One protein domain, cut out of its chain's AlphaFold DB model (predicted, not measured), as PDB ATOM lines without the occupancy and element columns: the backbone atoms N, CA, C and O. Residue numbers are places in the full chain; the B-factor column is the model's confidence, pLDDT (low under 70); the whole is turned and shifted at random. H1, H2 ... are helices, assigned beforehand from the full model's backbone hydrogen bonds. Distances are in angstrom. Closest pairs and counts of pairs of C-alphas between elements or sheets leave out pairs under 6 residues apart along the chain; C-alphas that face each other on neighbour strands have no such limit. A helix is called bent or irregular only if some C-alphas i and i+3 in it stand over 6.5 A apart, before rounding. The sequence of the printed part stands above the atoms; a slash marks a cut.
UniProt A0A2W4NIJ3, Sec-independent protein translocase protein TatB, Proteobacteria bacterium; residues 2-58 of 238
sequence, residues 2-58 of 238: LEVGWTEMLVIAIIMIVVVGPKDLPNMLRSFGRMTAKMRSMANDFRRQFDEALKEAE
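AT A GLANCE: This is residues 2 to 58 of the 238 residues of the protein "Sec-independent protein translocase protein TatB" of Proteobacteria bacterium (UniProt A0A2W4NIJ3). Two helices meet near their ends to make an open V, their lines at 59 degrees: a shorter arm, H1, leads through a tight turn at residues 21 to 23 into a much longer arm, H2. The outer parts of both arms stick out with nothing packed on them, namely residues 2 to 12 and residues 29 to 58. The printed part has 57 residues with two named helices, H1 then H2 along the chain, and no named strand, and its class is all helix. It is extended, with a radius of gyration of the C-alphas of 18.6 A, and flat, with spans of 53 by 28 by 11 A.

HOW THE PARTS SIT: H1, residues 6 to 20, and H2, residues 24 to 56, are joined by a tight link of 3 residues. They are close but not clearly touching, with 2 pairs of C-alphas within 8 A. The closest C-alphas of the two are those of Ile 17 and Leu 25, 6.4 A apart. Their lines stand at a steep tilt of 59 degrees, and they run opposite ways. Their centres are 26.8 A apart. In H1 and H2 every O i to N i+4 pair is within hydrogen-bond range.

IN THESE COORDINATES: Residues 2 to 5 come before H1, which begins at C-alpha 6 at (58.629, 16.360, -39.805). H1 measures 20.8 A from first to last C-alpha and ends at C-alpha 20 at (61.505, 0.415, -52.774). H2 begins at Asp 24 and measures 47.4 A from first to last C-alpha. It ends at C-alpha 56 at (25.647, -6.404, -19.152), and residues 57 to 58 follow. Neither helix is bent.

THE WHOLE: The two C-alphas farthest apart are those of Val 18 and Glu 58, at 54.2 A. The C-alphas of Leu 2 and Glu 58, the first and last printed, are 43.1 A apart. The printed part has no cut, and no link is long. The mean pLDDT of the printed part is 90.8, and the model's confidence is low, under 70, at residue 2 and residues 57 to 58.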
ATOM      1  N   LEU A   2      66.262  11.694 -30.108       60.84
ATOM      2  CA  LEU A   2      65.337  11.191 -31.123       60.84
ATOM      3  C   LEU A   2      64.831  12.441 -31.839       60.84
ATOM      4  O   LEU A   2      63.746  12.934 -31.546       60.84
ATOM      5  N   GLU A   3      65.676  13.022 -32.685       75.25
ATOM      6  CA  GLU A   3      65.287  14.141 -33.547       75.25
ATOM      7  C   GLU A   3      64.434  13.591 -34.690       75.25
ATOM      8  O   GLU A   3      64.843  13.544 -35.835       75.25
ATOM      9  N   VAL A   4      63.270  13.036 -34.353       77.94
ATOM     10  CA  VAL A   4      62.298  12.550 -35.331       77.94
ATOM     11  C   VAL A   4      61.250  13.639 -35.474       77.94
ATOM     12  O   VAL A   4      60.201  13.616 -34.828       77.94
ATOM     13  N   GLY A   5      61.587  14.646 -36.270       90.00
ATOM     14  CA  GLY A   5      60.691  15.712 -36.674       90.00
ATOM     15  C   GLY A   5      60.014  15.415 -38.010       90.00
ATOM     16  O   GLY A   5      60.175  14.363 -38.635       90.00
ATOM     17  N   TRP A   6      59.232  16.390 -38.471       92.38
ATOM     18  CA  TRP A   6      58.629  16.360 -39.805       92.38
ATOM     19  C   TRP A   6      59.684  16.277 -40.912       92.38
ATOM     20  O   TRP A   6      59.462  15.610 -41.922       92.38
ATOM     21  N   THR A   7      60.835  16.918 -40.704       92.56
ATOM     22  CA  THR A   7      61.953  16.920 -41.647       92.56
ATOM     23  C   THR A   7      62.542  15.519 -41.809       92.56
ATOM     24  O   THR A   7      62.698  15.053 -42.934       92.56
ATOM     25  N   GLU A   8      62.780  14.787 -40.721       90.69
ATOM     26  CA  GLU A   8      63.329  13.428 -40.771       90.69
ATOM     27  C   GLU A   8      62.332  12.423 -41.348       90.69
ATOM     28  O   GLU A   8      62.723  11.548 -42.119       90.69
ATOM     29  N   MET A   9      61.034  12.583 -41.071       92.50
ATOM     30  CA  MET A   9      59.992  11.796 -41.743       92.50
ATOM     31  C   MET A   9      60.018  11.996 -43.263       92.50
ATOM     32  O   MET A   9      59.820  11.038 -44.012       92.50
ATOM     33  N   LEU A  10      60.303  13.216 -43.730       94.62
ATOM     34  CA  LEU A  10      60.433  13.527 -45.152       94.62
ATOM     35  C   LEU A  10      61.695  12.879 -45.747       94.62
ATOM     36  O   LEU A  10      61.615  12.257 -46.806       94.62
ATOM     37  N   VAL A  11      62.829  12.931 -45.040       95.00
ATOM     38  CA  VAL A  11      64.072  12.250 -45.447       95.00
ATOM     39  C   VAL A  11      63.859  10.736 -45.558       95.00
ATOM     40  O   VAL A  11      64.203  10.139 -46.579       95.00
ATOM     41  N   ILE A  12      63.226  10.109 -44.562       93.38
ATOM     42  CA  ILE A  12      62.915   8.672 -44.583       93.38
ATOM     43  C   ILE A  12      61.951   8.342 -45.727       93.38
ATOM     44  O   ILE A  12      62.143   7.337 -46.411       93.38
ATOM     45  N   ALA A  13      60.940   9.181 -45.979       93.38
ATOM     46  CA  ALA A  13      60.017   8.990 -47.095       93.38
ATOM     47  C   ALA A  13      60.736   9.025 -48.454       93.38
ATOM     48  O   ALA A  13      60.454   8.186 -49.309       93.38
ATOM     49  N   ILE A  14      61.698   9.938 -48.644       95.31
ATOM     50  CA  ILE A  14      62.527   9.987 -49.858       95.31
ATOM     51  C   ILE A  14      63.362   8.709 -49.990       95.31
ATOM     52  O   ILE A  14      63.334   8.075 -51.043       95.31
ATOM     53  N   ILE A  15      64.063   8.295 -48.927       95.31
ATOM     54  CA  ILE A  15      64.883   7.070 -48.935       95.31
ATOM     55  C   ILE A  15      64.017   5.851 -49.276       95.31
ATOM     56  O   ILE A  15      64.385   5.042 -50.125       95.31
ATOM     57  N   MET A  16      62.831   5.751 -48.676       94.56
ATOM     58  CA  MET A  16      61.871   4.684 -48.949       94.56
ATOM     59  C   MET A  16      61.419   4.666 -50.416       94.56
ATOM     60  O   MET A  16      61.319   3.593 -51.007       94.56
ATOM     61  N   ILE A  17      61.188   5.831 -51.031       95.06
ATOM     62  CA  ILE A  17      60.842   5.934 -52.458       95.06
ATOM     63  C   ILE A  17      61.994   5.464 -53.353       95.06
ATOM     64  O   ILE A  17      61.735   4.812 -54.359       95.06
ATOM     65  N   VAL A  18      63.244   5.784 -53.015       95.75
ATOM     66  CA  VAL A  18      64.412   5.400 -53.827       95.75
ATOM     67  C   VAL A  18      64.704   3.903 -53.717       95.75
ATOM     68  O   VAL A  18      64.952   3.258 -54.729       95.75
ATOM     69  N   VAL A  19      64.648   3.347 -52.504       95.56
ATOM     70  CA  VAL A  19      64.994   1.940 -52.242       95.56
ATOM     71  C   VAL A  19      63.905   0.986 -52.730       95.56
ATOM     72  O   VAL A  19      64.206  -0.015 -53.372       95.56
ATOM     73  N   VAL A  20      62.643   1.278 -52.413       93.81
ATOM     74  CA  VAL A  20      61.505   0.415 -52.774       93.81
ATOM     75  C   VAL A  20      60.995   0.734 -54.177       93.81
ATOM     76  O   VAL A  20      60.490  -0.141 -54.868       93.81
ATOM     77  N   GLY A  21      61.131   1.987 -54.607       95.19
ATOM     78  CA  GLY A  21      60.630   2.483 -55.881       95.19
ATOM     79  C   GLY A  21      59.360   3.337 -55.724       95.19
ATOM     80  O   GLY A  21      58.461   3.013 -54.936       95.19
ATOM     81  N   PRO A  22      59.207   4.412 -56.526       93.38
ATOM     82  CA  PRO A  22      58.087   5.357 -56.424       93.38
ATOM     83  C   PRO A  22      56.717   4.750 -56.749       93.38
ATOM     84  O   PRO A  22      55.689   5.314 -56.378       93.38
ATOM     85  N   LYS A  23      56.678   3.612 -57.451       93.88
ATOM     86  CA  LYS A  23      55.440   2.905 -57.815       93.88
ATOM     87  C   LYS A  23      55.032   1.845 -56.796       93.88
ATOM     88  O   LYS A  23      53.836   1.623 -56.605       93.88
ATOM     89  N   ASP A  24      55.997   1.243 -56.114       93.75
ATOM     90  CA  ASP A  24      55.737   0.131 -55.204       93.75
ATOM     91  C   ASP A  24      55.357   0.614 -53.808       93.75
ATOM     92  O   ASP A  24      54.432   0.065 -53.205       93.75
ATOM     93  N   LEU A  25      55.936   1.728 -53.344       94.12
ATOM     94  CA  LEU A  25      55.545   2.365 -52.085       94.12
ATOM     95  C   LEU A  25      54.031   2.667 -51.988       94.12
ATOM     96  O   LEU A  25      53.394   2.213 -51.031       94.12
ATOM     97  N   PRO A  26      53.387   3.366 -52.949       91.69
ATOM     98  CA  PRO A  26      51.953   3.650 -52.864       91.69
ATOM     99  C   PRO A  26      51.090   2.385 -52.965       91.69
ATOM    100  O   PRO A  26      50.016   2.320 -52.359       91.69
ATOM    101  N   ASN A  27      51.537   1.366 -53.701       94.94
ATOM    102  CA  ASN A  27      50.819   0.097 -53.807       94.94
ATOM    103  C   ASN A  27      50.896  -0.714 -52.498       94.94
ATOM    104  O   ASN A  27      49.899  -1.288 -52.043       94.94
ATOM    105  N   MET A  28      52.060  -0.699 -51.844       93.88
ATOM    106  CA  MET A  28      52.299  -1.343 -50.554       93.88
ATOM    107  C   MET A  28      51.530  -0.637 -49.431       93.88
ATOM    108  O   MET A  28      50.817  -1.301 -48.678       93.88
ATOM    109  N   LEU A  29      51.541   0.703 -49.395       95.25
ATOM    110  CA  LEU A  29      50.733   1.505 -48.463       95.25
ATOM    111  C   LEU A  29      49.231   1.259 -48.637       95.25
ATOM    112  O   LEU A  29      48.514   1.117 -47.649       95.25
ATOM    113  N   ARG A  30      48.734   1.144 -49.876       95.38
ATOM    114  CA  ARG A  30      47.329   0.771 -50.134       95.38
ATOM    115  C   ARG A  30      46.996  -0.626 -49.622       95.38
ATOM    116  O   ARG A  30      45.891  -0.865 -49.140       95.38
ATOM    117  N   SER A  31      47.920  -1.571 -49.740       96.25
ATOM    118  CA  SER A  31      47.708  -2.950 -49.289       96.25
ATOM    119  C   SER A  31      47.748  -3.058 -47.767       96.25
ATOM    120  O   SER A  31      46.808  -3.588 -47.172       96.25
ATOM    121  N   PHE A  32      48.749  -2.446 -47.136       96.75
ATOM    122  CA  PHE A  32      48.840  -2.325 -45.684       96.75
ATOM    123  C   PHE A  32      47.645  -1.555 -45.111       96.75
ATOM    124  O   PHE A  32      47.021  -1.999 -44.155       96.75
ATOM    125  N   GLY A  33      47.242  -0.458 -45.755       96.62
ATOM    126  CA  GLY A  33      46.074   0.329 -45.372       96.62
ATOM    127  C   GLY A  33      44.781  -0.485 -45.395       96.62
ATOM    128  O   GLY A  33      44.002  -0.413 -44.449       96.62
ATOM    129  N   ARG A  34      44.567  -1.326 -46.416       96.69
ATOM    130  CA  ARG A  34      43.411  -2.242 -46.468       96.69
ATOM    131  C   ARG A  34      43.440  -3.281 -45.344       96.69
ATOM    132  O   ARG A  34      42.389  -3.589 -44.785       96.69
ATOM    133  N   MET A  35      44.615  -3.813 -45.005       96.25
ATOM    134  CA  MET A  35      44.780  -4.761 -43.897       96.25
ATOM    135  C   MET A  35      44.493  -4.096 -42.545       96.25
ATOM    136  O   MET A  35      43.663  -4.587 -41.781       96.25
ATOM    137  N   THR A  36      45.092  -2.934 -42.294       96.69
ATOM    138  CA  THR A  36      44.864  -2.139 -41.084       96.69
ATOM    139  C   THR A  36      43.414  -1.676 -40.979       96.69
ATOM    140  O   THR A  36      42.848  -1.704 -39.892       96.69
ATOM    141  N   ALA A  37      42.762  -1.313 -42.088       96.44
ATOM    142  CA  ALA A  37      41.347  -0.946 -42.099       96.44
ATOM    143  C   ALA A  37      40.442  -2.117 -41.688       96.44
ATOM    144  O   ALA A  37      39.523  -1.926 -40.894       96.44
ATOM    145  N   LYS A  38      40.726  -3.337 -42.164       96.38
ATOM    146  CA  LYS A  38      40.013  -4.549 -41.728       96.38
ATOM    147  C   LYS A  38      40.233  -4.823 -40.244       96.38
ATOM    148  O   LYS A  38      39.261  -5.025 -39.525       96.38
ATOM    149  N   MET A  39      41.478  -4.746 -39.771       97.44
ATOM    150  CA  MET A  39      41.801  -4.900 -38.348       97.44
ATOM    151  C   MET A  39      41.104  -3.836 -37.489       97.44
ATOM    152  O   MET A  39      40.572  -4.144 -36.428       97.44
ATOM    153  N   ARG A  40      41.051  -2.587 -37.966       96.06
ATOM    154  CA  ARG A  40      40.352  -1.478 -37.308       96.06
ATOM    155  C   ARG A  40      38.847  -1.719 -37.254       96.06
ATOM    156  O   ARG A  40      38.249  -1.456 -36.218       96.06
ATOM    157  N   SER A  41      38.251  -2.220 -38.336       95.94
ATOM    158  CA  SER A  41      36.835  -2.599 -38.367       95.94
ATOM    159  C   SER A  41      36.547  -3.685 -37.338       95.94
ATOM    160  O   SER A  41      35.707  -3.475 -36.474       95.94
ATOM    161  N   MET A  42      37.328  -4.769 -37.343       96.69
ATOM    162  CA  MET A  42      37.205  -5.848 -36.359       96.69
ATOM    163  C   MET A  42      37.352  -5.318 -34.930       96.69
ATOM    164  O   MET A  42      36.540  -5.631 -34.072       96.69
ATOM    165  N   ALA A  43      38.343  -4.460 -34.668       95.69
ATOM    166  CA  ALA A  43      38.531  -3.835 -33.361       95.69
ATOM    167  C   ALA A  43      37.342  -2.955 -32.946       95.69
ATOM    168  O   ALA A  43      37.005  -2.913 -31.767       95.69
ATOM    169  N   ASN A  44      36.696  -2.265 -33.890       95.50
ATOM    170  CA  ASN A  44      35.484  -1.497 -33.611       95.50
ATOM    171  C   ASN A  44      34.303  -2.420 -33.273       95.50
ATOM    172  O   ASN A  44      33.520  -2.084 -32.388       95.50
ATOM    173  N   ASP A  45      34.195  -3.575 -33.928       94.00
ATOM    174  CA  ASP A  45      33.167  -4.578 -33.636       94.00
ATOM    175  C   ASP A  45      33.414  -5.228 -32.268       94.00
ATOM    176  O   ASP A  45      32.507  -5.265 -31.440       94.00
ATOM    177  N   PHE A  46      34.658  -5.606 -31.953       93.81
ATOM    178  CA  PHE A  46      35.047  -6.041 -30.608       93.81
ATOM    179  C   PHE A  46      34.780  -4.967 -29.568       93.81
ATOM    180  O   PHE A  46      34.319  -5.289 -28.484       93.81
ATOM    181  N   ARG A  47      35.042  -3.694 -29.880       91.31
ATOM    182  CA  ARG A  47      34.764  -2.599 -28.953       91.31
ATOM    183  C   ARG A  47      33.272  -2.488 -28.673       91.31
ATOM    184  O   ARG A  47      32.910  -2.354 -27.516       91.31
ATOM    185  N   ARG A  48      32.426  -2.602 -29.699       92.44
ATOM    186  CA  ARG A  48      30.964  -2.618 -29.546       92.44
ATOM    187  C   ARG A  48      30.504  -3.804 -28.701       92.44
ATOM    188  O   ARG A  48      29.784  -3.595 -27.740       92.44
ATOM    189  N   GLN A  49      30.968  -5.013 -29.018       90.56
ATOM    190  CA  GLN A  49      30.618  -6.233 -28.280       90.56
ATOM    191  C   GLN A  49      31.148  -6.217 -26.843       90.56
ATOM    192  O   GLN A  49      30.475  -6.679 -25.933       90.56
ATOM    193  N   PHE A  50      32.329  -5.648 -26.624       85.75
ATOM    194  CA  PHE A  50      32.906  -5.467 -25.302       85.75
ATOM    195  C   PHE A  50      32.168  -4.390 -24.517       85.75
ATOM    196  O   PHE A  50      31.850  -4.632 -23.370       85.75
ATOM    197  N   ASP A  51      31.850  -3.237 -25.105       86.31
ATOM    198  CA  ASP A  51      31.081  -2.182 -24.435       86.31
ATOM    199  C   ASP A  51      29.647  -2.661 -24.106       86.31
ATOM    200  O   ASP A  51      29.096  -2.279 -23.075       86.31
ATOM    201  N   GLU A  52      29.059  -3.532 -24.935       86.31
ATOM    202  CA  GLU A  52      27.762  -4.185 -24.701       86.31
ATOM    203  C   GLU A  52      27.857  -5.256 -23.602       86.31
ATOM    204  O   GLU A  52      27.116  -5.191 -22.623       86.31
ATOM    205  N   ALA A  53      28.851  -6.147 -23.669       83.12
ATOM    206  CA  ALA A  53      29.117  -7.141 -22.631       83.12
ATOM    207  C   ALA A  53      29.510  -6.506 -21.292       83.12
ATOM    208  O   ALA A  53      29.106  -6.994 -20.251       83.12
ATOM    209  N   LEU A  54      30.259  -5.406 -21.302       80.31
ATOM    210  CA  LEU A  54      30.609  -4.622 -20.121       80.31
ATOM    211  C   LEU A  54      29.386  -3.967 -19.490       80.31
ATOM    212  O   LEU A  54      29.324  -3.800 -18.280       80.31
ATOM    213  N   LYS A  55      28.432  -3.522 -20.308       79.00
ATOM    214  CA  LYS A  55      27.188  -2.935 -19.817       79.00
ATOM    215  C   LYS A  55      26.287  -3.999 -19.184       79.00
ATOM    216  O   LYS A  55      25.576  -3.678 -18.236       79.00
ATOM    217  N   GLU A  56      26.349  -5.230 -19.687       76.38
ATOM    218  CA  GLU A  56      25.647  -6.404 -19.152       76.38
ATOM    219  C   GLU A  56      26.368  -7.018 -17.929       76.38
ATOM    220  O   GLU A  56      25.724  -7.485 -16.993       76.38
ATOM    221  N   ALA A  57      27.703  -6.989 -17.911       66.69
ATOM    222  CA  ALA A  57      28.570  -7.541 -16.873       66.69
ATOM    223  C   ALA A  57      29.306  -6.412 -16.134       66.69
ATOM    224  O   ALA A  57      30.324  -5.916 -16.604       66.69
ATOM    225  N   GLU A  58      28.758  -6.004 -14.985       66.81
ATOM    226  CA  GLU A  58      29.388  -5.209 -13.912       66.81
ATOM    227  C   GLU A  58      30.663  -4.424 -14.310       66.81
ATOM    228  O   GLU A  58      31.790  -4.805 -13.998       66.81
TER     229      GLU A  58